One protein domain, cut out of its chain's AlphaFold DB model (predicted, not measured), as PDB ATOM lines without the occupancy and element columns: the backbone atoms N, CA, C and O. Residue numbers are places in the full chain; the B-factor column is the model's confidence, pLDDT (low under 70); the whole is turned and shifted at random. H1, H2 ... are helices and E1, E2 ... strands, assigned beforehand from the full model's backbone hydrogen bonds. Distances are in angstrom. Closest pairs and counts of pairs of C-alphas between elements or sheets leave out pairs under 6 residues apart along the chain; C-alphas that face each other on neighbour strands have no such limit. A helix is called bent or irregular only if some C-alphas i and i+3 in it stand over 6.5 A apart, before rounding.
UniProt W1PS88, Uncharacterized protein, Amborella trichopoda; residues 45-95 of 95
ATOM      1  N   VAL A  45     187.370 130.960 246.354       88.38
ATOM      2  CA  VAL A  45     187.312 132.423 246.274       88.38
ATOM      3  C   VAL A  45     186.112 132.836 245.433       88.38
ATOM      4  O   VAL A  45     185.986 132.435 244.278       88.38
ATOM      5  N   GLY A  46     185.251 133.678 246.007       87.31
ATOM      6  CA  GLY A  46     184.190 134.364 245.277       87.31
ATOM      7  C   GLY A  46     184.650 135.721 244.762       87.31
ATOM      8  O   GLY A  46     185.105 136.568 245.534       87.31
ATOM      9  N   ILE A  47     184.533 135.934 243.454       84.88
ATOM     10  CA  ILE A  47     184.849 137.201 242.796       84.88
ATOM     11  C   ILE A  47     183.547 137.850 242.352       84.88
ATOM     12  O   ILE A  47     182.870 137.343 241.461       84.88
ATOM     13  N   ASN A  48     183.245 139.007 242.935       84.00
ATOM     14  CA  ASN A  48     182.124 139.830 242.500       84.00
ATOM     15  C   ASN A  48     182.622 140.801 241.431       84.00
ATOM     16  O   ASN A  48     183.473 141.656 241.712       84.00
ATOM     17  N   HIS A  49     182.093 140.679 240.216       78.69
ATOM     18  CA  HIS A  49     182.424 141.570 239.105       78.69
ATOM     19  C   HIS A  49     181.192 142.382 238.700       78.69
ATOM     20  O   HIS A  49     180.110 141.839 238.519       78.69
ATOM     21  N   TYR A  50     181.374 143.700 238.610       75.88
ATOM     22  CA  TYR A  50     180.297 144.649 238.306       75.88
ATOM     23  C   TYR A  50     180.627 145.469 237.060       75.88
ATOM     24  O   TYR A  50     179.803 145.622 236.171       75.88
ATOM     25  N   ILE A  51     181.848 146.007 237.001       74.75
ATOM     26  CA  ILE A  51     182.326 146.881 235.927       74.75
ATOM     27  C   ILE A  51     183.842 146.749 235.776       74.75
ATOM     28  O   ILE A  51     184.550 146.355 236.707       74.75
ATOM     29  N   THR A  52     184.345 147.149 234.612       79.38
ATOM     30  CA  THR A  52     185.777 147.203 234.306       79.38
ATOM     31  C   THR A  52     186.183 148.646 234.022       79.38
ATOM     32  O   THR A  52     185.493 149.356 233.298       79.38
ATOM     33  N   TYR A  53     187.316 149.074 234.579       78.25
ATOM     34  CA  TYR A  53     187.875 150.409 234.367       78.25
ATOM     35  C   TYR A  53     189.139 150.347 233.512       78.25
ATOM     36  O   TYR A  53     189.962 149.446 233.677       78.25
ATOM     37  N   TYR A  54     189.339 151.362 232.670       80.69
ATOM     38  CA  TYR A  54     190.628 151.595 232.027       80.69
ATOM     39  C   TYR A  54     191.633 152.141 233.045       80.69
ATOM     40  O   TYR A  54     191.355 153.101 233.765       80.69
ATOM     41  N   ALA A  55     192.817 151.531 233.104       80.50
ATOM     42  CA  ALA A  55     193.910 151.976 233.957       80.50
ATOM     43  C   ALA A  55     195.010 152.626 233.111       80.50
ATOM     44  O   ALA A  55     195.492 152.040 232.145       80.50
ATOM     45  N   GLN A  56     195.449 153.817 233.514       82.75
ATOM     46  CA  GLN A  56     196.563 154.537 232.896       82.75
ATOM     47  C   GLN A  56     197.525 155.064 233.961       82.75
ATOM     48  O   GLN A  56     197.164 155.224 235.132       82.75
ATOM     49  N   LYS A  57     198.768 155.360 233.566       83.38
ATOM     50  CA  LYS A  57     199.729 156.013 234.460       83.38
ATOM     51  C   LYS A  57     199.167 157.371 234.879       83.38
ATOM     52  O   LYS A  57     198.764 158.162 234.032       83.38
ATOM     53  N   LYS A  58     199.168 157.649 236.185       77.50
ATOM     54  CA  LYS A  58     198.705 158.935 236.707       77.50
ATOM     55  C   LYS A  58     199.579 160.060 236.143       77.50
ATOM     56  O   LYS A  58     200.770 160.127 236.440       77.50
ATOM     57  N   THR A  59     198.971 160.942 235.360       82.31
ATOM     58  CA  THR A  59     199.530 162.233 234.936       82.31
ATOM     59  C   THR A  59     198.658 163.362 235.499       82.31
ATOM     60  O   THR A  59     197.502 163.102 235.849       82.31
ATOM     61  N   PRO A  60     199.151 164.613 235.593       74.81
ATOM     62  CA  PRO A  60     198.352 165.737 236.092       74.81
ATOM     63  C   PRO A  60     196.989 165.892 235.390       74.81
ATOM     64  O   PRO A  60     195.991 166.180 236.040       74.81
ATOM     65  N   LEU A  61     196.921 165.591 234.088       70.69
ATOM     66  CA  LEU A  61     195.704 165.682 233.269       70.69
ATOM     67  C   LEU A  61     194.670 164.571 233.545       70.69
ATOM     68  O   LEU A  61     193.506 164.704 233.182       70.69
ATOM     69  N   THR A  62     195.059 163.473 234.203       65.12
ATOM     70  CA  THR A  62     194.187 162.293 234.388       65.12
ATOM     71  C   THR A  62     193.063 162.527 235.414       65.12
ATOM     72  O   THR A  62     192.022 161.870 235.357       65.12
ATOM     73  N   LEU A  63     193.242 163.471 236.349       63.75
ATOM     74  CA  LEU A  63     192.264 163.769 237.410       63.75
ATOM     75  C   LEU A  63     190.936 164.313 236.864       63.75
ATOM     76  O   LEU A  63     189.884 163.998 237.409       63.75
ATOM     77  N   LEU A  64     190.987 165.084 235.775       61.19
ATOM     78  CA  LEU A  64     189.811 165.723 235.178       61.19
ATOM     79  C   LEU A  64     188.934 164.725 234.407       61.19
ATOM     80  O   LEU A  64     187.715 164.827 234.435       61.19
ATOM     81  N   VAL A  65     189.548 163.721 233.774       62.31
ATOM     82  CA  VAL A  65     188.845 162.707 232.966       62.31
ATOM     83  C   VAL A  65     188.163 161.645 233.840       62.31
ATOM     84  O   VAL A  65     187.167 161.054 233.446       62.31
ATOM     85  N   SER A  66     188.660 161.409 235.059       61.28
ATOM     86  CA  SER A  66     188.116 160.360 235.938       61.28
ATOM     87  C   SER A  66     186.720 160.692 236.490       61.28
ATOM     88  O   SER A  66     185.938 159.780 236.742       61.28
ATOM     89  N   PHE A  67     186.391 161.977 236.663       57.28
ATOM     90  CA  PHE A  67     185.091 162.417 237.193       57.28
ATOM     91  C   PHE A  67     183.936 162.268 236.191       57.28
ATOM     92  O   PHE A  67     182.793 162.133 236.616       57.28
ATOM     93  N   SER A  68     184.210 162.258 234.882       57.78
ATOM     94  CA  SER A  68     183.178 162.146 233.838       57.78
ATOM     95  C   SER A  68     182.866 160.708 233.414       57.78
ATOM     96  O   SER A  68     181.932 160.488 232.649       57.78
ATOM     97  N   MET A  69     183.641 159.725 233.886       59.84
ATOM     98  CA  MET A  69     183.617 158.351 233.372       59.84
ATOM     99  C   MET A  69     182.838 157.360 234.254       59.84
ATOM    100  O   MET A  69     182.868 156.165 233.976       59.84
ATOM    101  N   ILE A  70     182.142 157.813 235.305       61.12
ATOM    102  CA  ILE A  70     181.259 156.951 236.112       61.12
ATOM    103  C   ILE A  70     179.816 157.104 235.600       61.12
ATOM    104  O   ILE A  70     179.210 158.150 235.834       61.12
ATOM    105  N   PRO A  71     179.236 156.099 234.917       60.34
ATOM    106  CA  PRO A  71     177.850 156.153 234.467       60.34
ATOM    107  C   PRO A  71     176.888 155.896 235.639       60.34
ATOM    108  O   PRO A  71     177.094 154.973 236.433       60.34
ATOM    109  N   TYR A  72     175.801 156.669 235.710       56.53
ATOM    110  CA  TYR A  72     174.718 156.511 236.697       56.53
ATOM    111  C   TYR A  72     173.916 155.201 236.531       56.53
ATOM    112  O   TYR A  72     173.254 154.758 237.464       56.53
ATOM    113  N   GLU A  73     174.038 154.540 235.377       57.62
ATOM    114  CA  GLU A  73     173.415 153.253 235.008       57.62
ATOM    115  C   GLU A  73     173.938 152.041 235.820       57.62
ATOM    116  O   GLU A  73     173.423 150.933 235.713       57.62
ATOM    117  N   THR A  74     174.970 152.214 236.652       57.84
ATOM    118  CA  THR A  74     175.633 151.114 237.385       57.84
ATOM    119  C   THR A  74     174.870 150.599 238.612       57.84
ATOM    120  O   THR A  74     175.244 149.568 239.168       57.84
ATOM    121  N   LEU A  75     173.795 151.275 239.031       58.06
ATOM    122  CA  LEU A  75     173.041 150.960 240.255       58.06
ATOM    123  C   LEU A  75     172.037 149.795 240.117       58.06
ATOM    124  O   LEU A  75     171.489 149.367 241.128       58.06
ATOM    125  N   TRP A  76     171.823 149.263 238.906       61.12
ATOM    126  CA  TRP A  76     170.865 148.174 238.628       61.12
ATOM    127  C   TRP A  76     171.506 146.874 238.123       61.12
ATOM    128  O   TRP A  76     170.797 145.923 237.803       61.12
ATOM    129  N   LEU A  77     172.835 146.816 238.014       62.47
ATOM    130  CA  LEU A  77     173.516 145.609 237.554       62.47
ATOM    131  C   LEU A  77     173.498 144.554 238.662       62.47
ATOM    132  O   LEU A  77     174.127 144.743 239.704       62.47
ATOM    133  N   SER A  78     172.818 143.432 238.419       62.72
ATOM    134  CA  SER A  78     172.983 142.233 239.240       62.72
ATOM    135  C   SER A  78     174.432 141.748 239.112       62.72
ATOM    136  O   SER A  78     174.872 141.459 237.995       62.72
ATOM    137  N   PRO A  79     175.214 141.698 240.203       66.50
ATOM    138  CA  PRO A  79     176.562 141.157 240.144       66.50
ATOM    139  C   PRO A  79     176.552 139.690 239.770       66.50
ATOM    140  O   PRO A  79     175.842 138.900 240.383       66.50
ATOM    141  N   TYR A  80     177.465 139.312 238.884       69.38
ATOM    142  CA  TYR A  80     177.840 137.917 238.735       69.38
ATOM    143  C   TYR A  80     178.914 137.589 239.772       69.38
ATOM    144  O   TYR A  80     179.956 138.258 239.852       69.38
ATOM    145  N   VAL A  81     178.654 136.561 240.577       77.81
ATOM    146  CA  VAL A  81     179.654 135.977 241.475       77.81
ATOM    147  C   VAL A  81     180.295 134.791 240.772       77.81
ATOM    148  O   VAL A  81     179.612 133.842 240.387       77.81
ATOM    149  N   ILE A  82     181.616 134.837 240.616       82.00
ATOM    150  CA  ILE A  82     182.399 133.726 240.075       82.00
ATOM    151  C   ILE A  82     183.084 133.020 241.242       82.00
ATOM    152  O   ILE A  82     183.906 133.629 241.928       82.00
ATOM    153  N   LEU A  83     182.759 131.743 241.451       82.38
ATOM    154  CA  LEU A  83     183.442 130.881 242.419       82.38
ATOM    155  C   LEU A  83     184.576 130.105 241.739       82.38
ATOM    156  O   LEU A  83     184.344 129.413 240.742       82.38
ATOM    157  N   ILE A  84     185.782 130.224 242.298       84.94
ATOM    158  CA  ILE A  84     187.011 129.573 241.822       84.94
ATOM    159  C   ILE A  84     187.642 128.791 242.983       84.94
ATOM    160  O   ILE A  84     187.737 129.337 244.084       84.94
ATOM    161  N   ASP A  85     188.064 127.544 242.758       82.50
ATOM    162  CA  ASP A  85     188.845 126.762 243.738       82.50
ATOM    163  C   ASP A  85     190.358 127.058 243.663       82.50
ATOM    164  O   ASP A  85     190.827 127.922 242.917       82.50
ATOM    165  N   GLN A  86     191.142 126.322 244.452       74.31
ATOM    166  CA  GLN A  86     192.605 126.400 244.427       74.31
ATOM    167  C   GLN A  86     193.240 125.897 243.117       74.31
ATOM    168  O   GLN A  86     194.342 126.333 242.781       74.31
ATOM    169  N   ASP A  87     192.547 125.036 242.370       77.50
ATOM    170  CA  ASP A  87     192.991 124.456 241.096       77.50
ATOM    171  C   ASP A  87     192.543 125.287 239.876       77.50
ATOM    172  O   ASP A  87     192.737 124.887 238.728       77.50
ATOM    173  N   PHE A  88     191.990 126.483 240.112       72.25
ATOM    174  CA  PHE A  88     191.432 127.393 239.107       72.25
ATOM    175  C   PHE A  88     190.237 126.835 238.322       72.25
ATOM    176  O   PHE A  88     189.868 127.381 237.274       72.25
ATOM    177  N   ASN A  89     189.578 125.802 238.837       76.06
ATOM    178  CA  ASN A  89     188.329 125.319 238.280       76.06
ATOM    179  C   ASN A  89     187.202 126.307 238.625       76.06
ATOM    180  O   ASN A  89     187.111 126.834 239.738       76.06
ATOM    181  N   ARG A  90     186.329 126.581 237.650       72.75
ATOM    182  CA  ARG A  90     185.144 127.432 237.829       72.75
ATOM    183  C   ARG A  90     183.960 126.550 238.196       72.75
ATOM    184  O   ARG A  90     183.610 125.668 237.417       72.75
ATOM    185  N   PHE A  91     183.324 126.824 239.331       61.19
ATOM    186  CA  PHE A  91     182.262 125.945 239.827       61.19
ATOM    187  C   PHE A  91     180.869 126.435 239.460       61.19
ATOM    188  O   PHE A  91     180.104 125.651 238.916       61.19
ATOM    189  N   PHE A  92     180.532 127.710 239.690       59.16
ATOM    190  CA  PHE A  92     179.167 128.204 239.463       59.16
ATOM    191  C   PHE A  92     179.119 129.710 239.164       59.16
ATOM    192  O   PHE A  92     179.995 130.472 239.580       59.16
ATOM    193  N   GLU A  93     178.081 130.112 238.428       57.38
ATOM    194  CA  GLU A  93     177.637 131.492 238.210       57.38
ATOM    195  C   GLU A  93     176.288 131.638 238.920       57.38
ATOM    196  O   GLU A  93     175.346 130.916 238.594       57.38
ATOM    197  N   ILE A  94     176.223 132.487 239.945       56.25
ATOM    198  CA  ILE A  94     175.003 132.708 240.735       56.25
ATOM    199  C   ILE A  94     174.425 134.063 240.306       56.25
ATOM    200  O   ILE A  94     175.159 135.053 240.340       56.25
ATOM    201  N   GLN A  95     173.160 134.071 239.858       55.25
ATOM    202  CA  GLN A  95     172.372 135.270 239.522       55.25
ATOM    203  C   GLN A  95     171.628 135.817 240.740       55.25
ATOM    204  O   GLN A  95     171.205 134.992 241.583       55.25
TER     205      GLN A  95
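Overview. This is residues 45 to 95 of the 95 residues of an uncharacterized protein of Amborella trichopoda (UniProt W1PS88). A small sheet of three strands, E1, E2 and E3, lies at one end of a flat, open loop. The loop leaves E1, runs out through residues 50 to 61 to the short helix H1 at the far end, and comes back through the short helix H2 to E2, with an empty middle; E2 and E3 then close the printed part as a hairpin. The printed part has 51 residues with two named helices and three named strands, in the order E1, H1, H2, E2, E3, and the sheet has the order E1, E2, E3, antiparallel throughout. The class is mixed, helices and strands. The whole is extended, with a radius of gyration of the C-alphas of 15.7 A and spans of 42 by 27 by 10 A.

Along the chain. E1 covers residues 45 to 49, is 12.6 A long and begins at C-alpha 45 at (187.312, 132.423, 246.274). H1 covers residues 62 to 66, with C-alpha 62 at (194.187, 162.293, 234.388), and H2 covers residues 72 to 76. E2, residues 80 to 85, is 16.4 A long. E3, residues 90 to 94, is 11.8 A long and ends at C-alpha 94 at (175.003, 132.708, 240.735).

Arrangement. E1 and E2 are antiparallel neighbours, with 155 degrees between their directions. The C-alphas of Gly 46 and Leu 83 face each other at 4.6 A, and N 47 and O 82, 2.8 A apart, are within hydrogen-bond range. E2, the inner strand, is also the antiparallel neighbour of E3, again at 155 degrees; the C-alphas of Ile 84 and Arg 90 face each other at 4.9 A, and N 91 and O 83 are within hydrogen-bond range at 3.1 A. The edge strands E1 and E3 are apart. Neither H1 nor H2 is on the sheet, with 0 pairs of C-alphas within 10 A for each, and the two helices are apart. In H1 the O i to N i+4 pair is within hydrogen-bond range; in H2 0 of 1 is, and 0 of 2 O i to N i+3 pairs. H2 is only just irregular, its C-alphas 72 and 75 being 6.8 A apart.

Size, cuts and confidence. The two C-alphas farthest apart, those of Pro 60 and Phe 91, are separated by 43.1 A. Residues 55 to 65, of which 62 to 65 belong to H1, stand free. The link from E1 to H1 is long, with 12 residues; the other three are tight. The printed part has no cut and ends at residue 95, the chain's last residue. The mean pLDDT of the printed part is 70.6, and residues 62 to 80 and 91 to 95 are under 70.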